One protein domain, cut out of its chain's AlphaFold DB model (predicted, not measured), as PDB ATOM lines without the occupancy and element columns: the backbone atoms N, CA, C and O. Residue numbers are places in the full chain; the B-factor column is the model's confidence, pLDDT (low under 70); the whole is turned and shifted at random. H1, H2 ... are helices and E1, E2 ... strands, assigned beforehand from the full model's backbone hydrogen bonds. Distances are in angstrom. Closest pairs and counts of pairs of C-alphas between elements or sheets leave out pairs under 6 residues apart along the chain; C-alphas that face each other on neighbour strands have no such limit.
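Overview. This is residues 167 to 235 of the 235 residues of the protein "uncharacterized protein LOC115874976 isoform X2" of Sitophilus oryzae (UniProt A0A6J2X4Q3). The printed part is a loose, drawn-out row of pieces: H2 makes one end, H1 packs on H3 nearly at a right angle in the middle, and a small two-stranded hairpin of E1 and E2 with the helix H4 makes the other end. The tip of the hairpin, residues 218 to 223, sticks out, and H4 folds back toward the end of H3. The 69 printed residues hold four named helices and two named strands, in the order H1, H2, H3, E1, E2, H4, and the class is mostly helix; the sheet, of order E1 - E2, is antiparallel. The whole is loose, with a radius of gyration of the C-alphas of 15.5 A, and elongated, spanning 45 by 29 by 19 A.

Along the chain. H1 covers residues 167 to 175, 12.1 A from first to last C-alpha, and begins with C-alpha 167 at (195.574, 184.755, 193.027). H2, residues 180 to 192, is the longest helix by residues, at 17.9 A. H3 is residues 201 to 211, 15.2 A long, with C-alpha 201 at (193.496, 178.228, 183.272). E1 is residues 216 to 218, 6.4 A, and E2 is residues 223 to 225, 6.9 A. H4, residues 227 to 234, measures 10.8 A and ends with C-alpha 234 at (183.698, 192.068, 199.951).

Arrangement. H1 and H3 touch, about perpendicular at 87 degrees, and their closest C-alphas, those of Leu 170 and Leu 204, are 6.0 A apart. H1 and H2 are close but not clearly touching, with the closest C-alphas, of Tyr 173 and Tyr 183, 7.3 A apart, at a steep tilt of 51 degrees, opposite ways. H2 and H3 are also close but not clearly touching; their closest C-alphas, of Glu 180 and Leu 201, are 7.5 A apart. E1 and E2 form a hairpin, antiparallel at 165 degrees between their directions. N 217 and O 224 are within hydrogen-bond range at 2.9 A, and so are N 224 and O 217 at 2.8 A. H4 is close to H3 but not clearly touching it, with the closest C-alphas, of Leu 211 and Ala 233, 7.1 A apart. H1 and H2 are each apart from E1, E2 and H4. In H1, H2, H3 and H4, every O i to N i+4 pair is within hydrogen-bond range.

Size, cuts and confidence. The two C-alphas farthest apart, those of Gly 194 and Ile 221, are 46.5 A apart. The printed part has no cut and ends at residue 235, the chain's last residue. No link is long; that from H2 to H3, with 8 residues, is short, and the others are tight. The mean pLDDT of the printed part is 91.1, and residue 194 is the one printed residue under 70.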
ATOM      1  N   HIS A 167     196.090 183.387 192.895       93.12
ATOM      2  CA  HIS A 167     195.574 184.755 193.027       93.12
ATOM      3  C   HIS A 167     196.489 185.791 192.361       93.12
ATOM      4  O   HIS A 167     196.010 186.686 191.675       93.12
ATOM      5  N   GLN A 168     197.809 185.638 192.501       93.25
ATOM      6  CA  GLN A 168     198.784 186.501 191.823       93.25
ATOM      7  C   GLN A 168     198.739 186.309 190.304       93.25
ATOM      8  O   GLN A 168     198.894 187.264 189.551       93.25
ATOM      9  N   ALA A 169     198.506 185.076 189.848       94.06
ATOM     10  CA  ALA A 169     198.368 184.767 188.430       94.06
ATOM     11  C   ALA A 169     197.088 185.366 187.857       94.06
ATOM     12  O   ALA A 169     197.111 185.852 186.730       94.06
ATOM     13  N   LEU A 170     195.996 185.347 188.628       95.00
ATOM     14  CA  LEU A 170     194.738 185.974 188.246       95.00
ATOM     15  C   LEU A 170     194.881 187.497 188.183       95.00
ATOM     16  O   LEU A 170     194.461 188.085 187.195       95.00
ATOM     17  N   ALA A 171     195.530 188.112 189.176       95.25
ATOM     18  CA  ALA A 171     195.834 189.542 189.159       95.25
ATOM     19  C   ALA A 171     196.633 189.915 187.903       95.25
ATOM     20  O   ALA A 171     196.181 190.728 187.110       95.25
ATOM     21  N   LEU A 172     197.735 189.208 187.625       94.81
ATOM     22  CA  LEU A 172     198.539 189.430 186.420       94.81
ATOM     23  C   LEU A 172     197.737 189.211 185.126       94.81
ATOM     24  O   LEU A 172     197.903 189.957 184.162       94.81
ATOM     25  N   TYR A 173     196.870 188.195 185.086       95.50
ATOM     26  CA  TYR A 173     195.991 187.924 183.947       95.50
ATOM     27  C   TYR A 173     195.042 189.098 183.661       95.50
ATOM     28  O   TYR A 173     194.856 189.446 182.493       95.50
ATOM     29  N   LEU A 174     194.492 189.716 184.711       94.81
ATOM     30  CA  LEU A 174     193.600 190.874 184.628       94.81
ATOM     31  C   LEU A 174     194.368 192.168 184.318       94.81
ATOM     32  O   LEU A 174     194.021 192.855 183.359       94.81
ATOM     33  N   ASP A 175     195.450 192.447 185.047       96.62
ATOM     34  CA  ASP A 175     196.275 193.655 184.904       96.62
ATOM     35  C   ASP A 175     196.856 193.783 183.491       96.62
ATOM     36  O   ASP A 175     196.882 194.863 182.904       96.62
ATOM     37  N   LEU A 176     197.291 192.661 182.912       96.06
ATOM     38  CA  LEU A 176     197.821 192.615 181.549       96.06
ATOM     39  C   LEU A 176     196.738 192.375 180.485       96.06
ATOM     40  O   LEU A 176     197.072 192.260 179.302       96.06
ATOM     41  N   SER A 177     195.463 192.266 180.881       95.31
ATOM     42  CA  SER A 177     194.322 192.000 179.992       95.31
ATOM     43  C   SER A 177     194.599 190.851 179.010       95.31
ATOM     44  O   SER A 177     194.420 190.959 177.789       95.31
ATOM     45  N   LEU A 178     195.121 189.738 179.534       95.31
ATOM     46  CA  LEU A 178     195.495 188.591 178.713       95.31
ATOM     47  C   LEU A 178     194.244 187.861 178.227       95.31
ATOM     48  O   LEU A 178     193.310 187.617 178.980       95.31
ATOM     49  N   SER A 179     194.252 187.434 176.963       96.12
ATOM     50  CA  SER A 179     193.284 186.439 176.502       96.12
ATOM     51  C   SER A 179     193.718 185.038 176.931       96.12
ATOM     52  O   SER A 179     194.912 184.777 177.117       96.12
ATOM     53  N   GLU A 180     192.775 184.097 176.989       94.88
ATOM     54  CA  GLU A 180     193.062 182.695 177.325       94.88
ATOM     55  C   GLU A 180     194.179 182.103 176.458       94.88
ATOM     56  O   GLU A 180     195.074 181.411 176.945       94.88
ATOM     57  N   ARG A 181     194.169 182.433 175.159       95.81
ATOM     58  CA  ARG A 181     195.207 182.010 174.215       95.81
ATOM     59  C   ARG A 181     196.573 182.593 174.580       95.81
ATOM     60  O   ARG A 181     197.545 181.845 174.611       95.81
ATOM     61  N   LYS A 182     196.658 183.901 174.856       96.06
ATOM     62  CA  LYS A 182     197.922 184.568 175.219       96.06
ATOM     63  C   LYS A 182     198.481 184.012 176.528       96.06
ATOM     64  O   LYS A 182     199.667 183.696 176.590       96.06
ATOM     65  N   TYR A 183     197.622 183.809 177.527       95.75
ATOM     66  CA  TYR A 183     198.012 183.199 178.795       95.75
ATOM     67  C   TYR A 183     198.526 181.767 178.610       95.75
ATOM     68  O   TYR A 183     199.576 181.419 179.141       95.75
ATOM     69  N   ASN A 184     197.842 180.941 177.812       94.56
ATOM     70  CA  ASN A 184     198.289 179.574 177.537       94.56
ATOM     71  C   ASN A 184     199.635 179.525 176.809       94.56
ATOM     72  O   ASN A 184     200.456 178.668 177.128       94.56
ATOM     73  N   ILE A 185     199.878 180.436 175.861       94.69
ATOM     74  CA  ILE A 185     201.176 180.549 175.184       94.69
ATOM     75  C   ILE A 185     202.257 180.922 176.199       94.69
ATOM     76  O   ILE A 185     203.262 180.222 176.295       94.69
ATOM     77  N   LEU A 186     202.030 181.964 177.003       92.31
ATOM     78  CA  LEU A 186     202.969 182.413 178.032       92.31
ATOM     79  C   LEU A 186     203.278 181.295 179.034       92.31
ATOM     80  O   LEU A 186     204.439 180.973 179.280       92.31
ATOM     81  N   ARG A 187     202.238 180.621 179.529       92.94
ATOM     82  CA  ARG A 187     202.361 179.455 180.402       92.94
ATOM     83  C   ARG A 187     203.142 178.325 179.739       92.94
ATOM     84  O   ARG A 187     203.972 177.714 180.399       92.94
ATOM     85  N   SER A 188     202.886 178.024 178.467       92.06
ATOM     86  CA  SER A 188     203.592 176.957 177.749       92.06
ATOM     87  C   SER A 188     205.076 177.271 177.593       92.06
ATOM     88  O   SER A 188     205.901 176.388 177.802       92.06
ATOM     89  N   VAL A 189     205.417 178.512 177.241       91.94
ATOM     90  CA  VAL A 189     206.810 178.946 177.077       91.94
ATOM     91  C   VAL A 189     207.534 178.867 178.415       91.94
ATOM     92  O   VAL A 189     208.570 178.216 178.510       91.94
ATOM     93  N   VAL A 190     206.957 179.435 179.474       89.06
ATOM     94  CA  VAL A 190     207.593 179.457 180.796       89.06
ATOM     95  C   VAL A 190     207.645 178.063 181.429       89.06
ATOM     96  O   VAL A 190     208.650 177.696 182.016       89.06
ATOM     97  N   ASN A 191     206.613 177.233 181.282       87.88
ATOM     98  CA  ASN A 191     206.631 175.896 181.881       87.88
ATOM     99  C   ASN A 191     207.488 174.895 181.089       87.88
ATOM    100  O   ASN A 191     207.873 173.860 181.635       87.88
ATOM    101  N   SER A 192     207.829 175.197 179.829       83.94
ATOM    102  CA  SER A 192     208.771 174.380 179.053       83.94
ATOM    103  C   SER A 192     210.190 174.397 179.632       83.94
ATOM    104  O   SER A 192     210.921 173.425 179.462       83.94
ATOM    105  N   THR A 193     210.557 175.432 180.400       80.06
ATOM    106  CA  THR A 193     211.868 175.537 181.062       80.06
ATOM    107  C   THR A 193     211.973 174.697 182.342       80.06
ATOM    108  O   THR A 193     212.963 174.785 183.062       80.06
ATOM    109  N   GLY A 194     210.976 173.852 182.633       66.25
ATOM    110  CA  GLY A 194     211.020 172.847 183.702       66.25
ATOM    111  C   GLY A 194     210.466 173.309 185.050       66.25
ATOM    112  O   GLY A 194     210.302 172.496 185.958       66.25
ATOM    113  N   THR A 195     210.108 174.584 185.176       73.88
ATOM    114  CA  THR A 195     209.438 175.140 186.353       73.88
ATOM    115  C   THR A 195     207.964 175.337 186.029       73.88
ATOM    116  O   THR A 195     207.629 176.107 185.138       73.88
ATOM    117  N   ASN A 196     207.061 174.643 186.731       80.31
ATOM    118  CA  ASN A 196     205.612 174.853 186.608       80.31
ATOM    119  C   ASN A 196     205.213 176.168 187.308       80.31
ATOM    120  O   ASN A 196     204.547 176.160 188.341       80.31
ATOM    121  N   THR A 197     205.713 177.280 186.771       86.62
ATOM    122  CA  THR A 197     205.654 178.620 187.357       86.62
ATOM    123  C   THR A 197     204.246 179.192 187.270       86.62
ATOM    124  O   THR A 197     203.763 179.769 188.238       86.62
ATOM    125  N   PHE A 198     203.564 178.994 186.136       90.50
ATOM    126  CA  PHE A 198     202.218 179.522 185.917       90.50
ATOM    127  C   PHE A 198     201.130 178.456 186.136       90.50
ATOM    128  O   PHE A 198     201.189 177.371 185.525       90.50
ATOM    129  N   PRO A 199     200.099 178.757 186.950       93.00
ATOM    130  CA  PRO A 199     198.975 177.858 187.189       93.00
ATOM    131  C   PRO A 199     198.142 177.653 185.916       93.00
ATOM    132  O   PRO A 199     198.242 178.404 184.946       93.00
ATOM    133  N   SER A 200     197.332 176.598 185.878       93.25
ATOM    134  CA  SER A 200     196.479 176.330 184.716       93.25
ATOM    135  C   SER A 200     195.309 177.310 184.630       93.25
ATOM    136  O   SER A 200     194.879 177.875 185.636       93.25
ATOM    137  N   LEU A 201     194.742 177.470 183.431       94.06
ATOM    138  CA  LEU A 201     193.496 178.228 183.272       94.06
ATOM    139  C   LEU A 201     192.364 177.652 184.125       94.06
ATOM    140  O   LEU A 201     191.562 178.403 184.657       94.06
ATOM    141  N   TYR A 202     192.322 176.329 184.299       95.38
ATOM    142  CA  TYR A 202     191.337 175.690 185.166       95.38
ATOM    143  C   TYR A 202     191.446 176.199 186.607       95.38
ATOM    144  O   TYR A 202     190.451 176.626 187.184       95.38
ATOM    145  N   THR A 203     192.662 176.233 187.161       93.25
ATOM    146  CA  THR A 203     192.888 176.771 188.510       93.25
ATOM    147  C   THR A 203     192.583 178.266 188.601       93.25
ATOM    148  O   THR A 203     192.043 178.693 189.612       93.25
ATOM    149  N   LEU A 204     192.850 179.044 187.542       94.31
ATOM    150  CA  LEU A 204     192.494 180.466 187.490       94.31
ATOM    151  C   LEU A 204     190.983 180.692 187.500       94.31
ATOM    152  O   LEU A 204     190.494 181.526 188.257       94.31
ATOM    153  N   ARG A 205     190.238 179.925 186.701       93.94
ATOM    154  CA  ARG A 205     188.774 179.988 186.675       93.94
ATOM    155  C   ARG A 205     188.175 179.566 188.010       93.94
ATOM    156  O   ARG A 205     187.228 180.187 188.466       93.94
ATOM    157  N   GLN A 206     188.744 178.554 188.667       94.19
ATOM    158  CA  GLN A 206     188.327 178.187 190.021       94.19
ATOM    159  C   GLN A 206     188.528 179.338 191.007       94.19
ATOM    160  O   GLN A 206     187.609 179.644 191.758       94.19
ATOM    161  N   THR A 207     189.691 179.999 190.988       93.56
ATOM    162  CA  THR A 207     189.918 181.171 191.846       93.56
ATOM    163  C   THR A 207     189.017 182.342 191.489       93.56
ATOM    164  O   THR A 207     188.502 182.989 192.385       93.56
ATOM    165  N   GLN A 208     188.769 182.586 190.202       92.69
ATOM    166  CA  GLN A 208     187.858 183.634 189.756       92.69
ATOM    167  C   GLN A 208     186.434 183.364 190.252       92.69
ATOM    168  O   GLN A 208     185.815 184.244 190.832       92.69
ATOM    169  N   ASN A 209     185.943 182.135 190.098       90.69
ATOM    170  CA  ASN A 209     184.615 181.742 190.560       90.69
ATOM    171  C   ASN A 209     184.489 181.779 192.084       90.69
ATOM    172  O   ASN A 209     183.420 182.093 192.587       90.69
ATOM    173  N   ALA A 210     185.564 181.486 192.819       91.06
ATOM    174  CA  ALA A 210     185.575 181.594 194.275       91.06
ATOM    175  C   ALA A 210     185.475 183.048 194.773       91.06
ATOM    176  O   ALA A 210     185.055 183.262 195.905       91.06
ATOM    177  N   LEU A 211     185.860 184.026 193.945       89.31
ATOM    178  CA  LEU A 211     185.759 185.458 194.245       89.31
ATOM    179  C   LEU A 211     184.429 186.076 193.777       89.31
ATOM    180  O   LEU A 211     184.138 187.220 194.120       89.31
ATOM    181  N   LEU A 212     183.638 185.358 192.975       88.88
ATOM    182  CA  LEU A 212     182.352 185.840 192.473       88.88
ATOM    183  C   LEU A 212     181.221 185.528 193.471       88.88
ATOM    184  O   LEU A 212     181.215 184.449 194.069       88.88
ATOM    185  N   PRO A 213     180.233 186.426 193.637       89.38
ATOM    186  CA  PRO A 213     179.062 186.155 194.466       89.38
ATOM    187  C   PRO A 213     178.185 185.051 193.851       89.38
ATOM    188  O   PRO A 213     178.051 184.941 192.636       89.38
ATOM    189  N   SER A 214     177.554 184.239 194.702       82.50
ATOM    190  CA  SER A 214     176.848 183.007 194.308       82.50
ATOM    191  C   SER A 214     175.549 183.220 193.513       82.50
ATOM    192  O   SER A 214     175.091 182.293 192.851       82.50
ATOM    193  N   ASN A 215     174.955 184.418 193.572       85.06
ATOM    194  CA  ASN A 215     173.614 184.723 193.055       85.06
ATOM    195  C   ASN A 215     173.659 185.842 192.002       85.06
ATOM    196  O   ASN A 215     173.172 186.947 192.241       85.06
ATOM    197  N   ILE A 216     174.284 185.567 190.856       88.69
ATOM    198  CA  ILE A 216     174.298 186.484 189.708       88.69
ATOM    199  C   ILE A 216     173.233 186.023 188.715       88.69
ATOM    200  O   ILE A 216     173.333 184.927 188.161       88.69
ATOM    201  N   TYR A 217     172.240 186.871 188.462       90.44
ATOM    202  CA  TYR A 217     171.230 186.648 187.433       90.44
ATOM    203  C   TYR A 217     171.565 187.521 186.229       90.44
ATOM    204  O   TYR A 217     171.553 188.742 186.327       90.44
ATOM    205  N   SER A 218     171.881 186.906 185.092       91.69
ATOM    206  CA  SER A 218     172.136 187.626 183.841       91.69
ATOM    207  C   SER A 218     171.042 187.296 182.834       91.69
ATOM    208  O   SER A 218     170.815 186.128 182.524       91.69
ATOM    209  N   THR A 219     170.392 188.327 182.308       95.38
ATOM    210  CA  THR A 219     169.528 188.273 181.125       95.38
ATOM    211  C   THR A 219     170.269 188.869 179.922       95.38
ATOM    212  O   THR A 219     171.415 189.303 180.048       95.38
ATOM    213  N   GLU A 220     169.645 188.886 178.742       95.75
ATOM    214  CA  GLU A 220     170.238 189.506 177.542       95.75
ATOM    215  C   GLU A 220     170.420 191.027 177.680       95.75
ATOM    216  O   GLU A 220     171.250 191.613 176.988       95.75
ATOM    217  N   ILE A 221     169.641 191.665 178.562       96.25
ATOM    218  CA  ILE A 221     169.517 193.128 178.642       96.25
ATOM    219  C   ILE A 221     169.985 193.665 180.003       96.25
ATOM    220  O   ILE A 221     170.396 194.819 180.102       96.25
ATOM    221  N   SER A 222     169.956 192.849 181.059       94.31
ATOM    222  CA  SER A 222     170.336 193.256 182.414       94.31
ATOM    223  C   SER A 222     171.113 192.167 183.151       94.31
ATOM    224  O   SER A 222     170.993 190.980 182.855       94.31
ATOM    225  N   ALA A 223     171.891 192.574 184.151       93.56
ATOM    226  CA  ALA A 223     172.472 191.675 185.136       93.56
ATOM    227  C   ALA A 223     172.171 192.214 186.536       93.56
ATOM    228  O   ALA A 223     172.389 193.395 186.808       93.56
ATOM    229  N   GLU A 224     171.665 191.351 187.407       93.75
ATOM    230  CA  GLU A 224     171.248 191.676 188.768       93.75
ATOM    231  C   GLU A 224     171.990 190.777 189.759       93.75
ATOM    232  O   GLU A 224     172.199 189.583 189.522       93.75
ATOM    233  N   VAL A 225     172.413 191.364 190.877       92.56
ATOM    234  CA  VAL A 225     173.130 190.672 191.953       92.56
ATOM    235  C   VAL A 225     172.516 191.092 193.277       92.56
ATOM    236  O   VAL A 225     172.268 192.277 193.498       92.56
ATOM    237  N   ASP A 226     172.287 190.123 194.159       92.62
ATOM    238  CA  ASP A 226     171.814 190.407 195.511       92.62
ATOM    239  C   ASP A 226     172.858 191.227 196.286       92.62
ATOM    240  O   ASP A 226     174.025 190.836 196.406       92.62
ATOM    241  N   LEU A 227     172.423 192.364 196.834       91.00
ATOM    242  CA  LEU A 227     173.284 193.284 197.568       91.00
ATOM    243  C   LEU A 227     173.940 192.589 198.765       91.00
ATOM    244  O   LEU A 227     175.124 192.799 199.018       91.00
ATOM    245  N   GLN A 228     173.211 191.718 199.469       91.75
ATOM    246  CA  GLN A 228     173.771 191.024 200.627       91.75
ATOM    247  C   GLN A 228     174.875 190.040 200.219       91.75
ATOM    248  O   GLN A 228     175.895 189.940 200.899       91.75
ATOM    249  N   ALA A 229     174.707 189.341 199.093       88.75
ATOM    250  CA  ALA A 229     175.727 188.441 198.561       88.75
ATOM    251  C   ALA A 229     176.999 189.200 198.149       88.75
ATOM    252  O   ALA A 229     178.104 188.708 198.377       88.75
ATOM    253  N   LEU A 230     176.851 190.408 197.597       89.56
ATOM    254  CA  LEU A 230     177.974 191.274 197.242       89.56
ATOM    255  C   LEU A 230     178.719 191.791 198.484       89.56
ATOM    256  O   LEU A 230     179.949 191.755 198.527       89.56
ATOM    257  N   LEU A 231     177.982 192.234 199.507       90.81
ATOM    258  CA  LEU A 231     178.567 192.691 200.770       90.81
ATOM    259  C   LEU A 231     179.316 191.559 201.483       90.81
ATOM    260  O   LEU A 231     180.444 191.752 201.918       90.81
ATOM    261  N   ASN A 232     178.747 190.354 201.524       89.25
ATOM    262  CA  ASN A 232     179.398 189.192 202.136       89.25
ATOM    263  C   ASN A 232     180.678 188.753 201.401       89.25
ATOM    264  O   ASN A 232     181.551 188.159 202.020       89.25
ATOM    265  N   ALA A 233     180.782 189.002 200.092       84.94
ATOM    266  CA  ALA A 233     181.967 188.666 199.300       84.94
ATOM    267  C   ALA A 233     183.088 189.720 199.399       84.94
ATOM    268  O   ALA A 233     184.226 189.438 199.030       84.94
ATOM    269  N   THR A 234     182.762 190.933 199.852       86.44
ATOM    270  CA  THR A 234     183.698 192.068 199.951       86.44
ATOM    271  C   THR A 234     184.127 192.393 201.383       86.44
ATOM    272  O   THR A 234     185.138 193.075 201.548       86.44
ATOM    273  N   ALA A 235     183.376 191.919 202.386       76.00
ATOM    274  CA  ALA A 235     183.689 192.022 203.815       76.00
ATOM    275  C   ALA A 235     184.852 191.108 204.230       76.00
ATOM    276  O   ALA A 235     185.683 191.575 205.043       76.00
TER     277      ALA A 235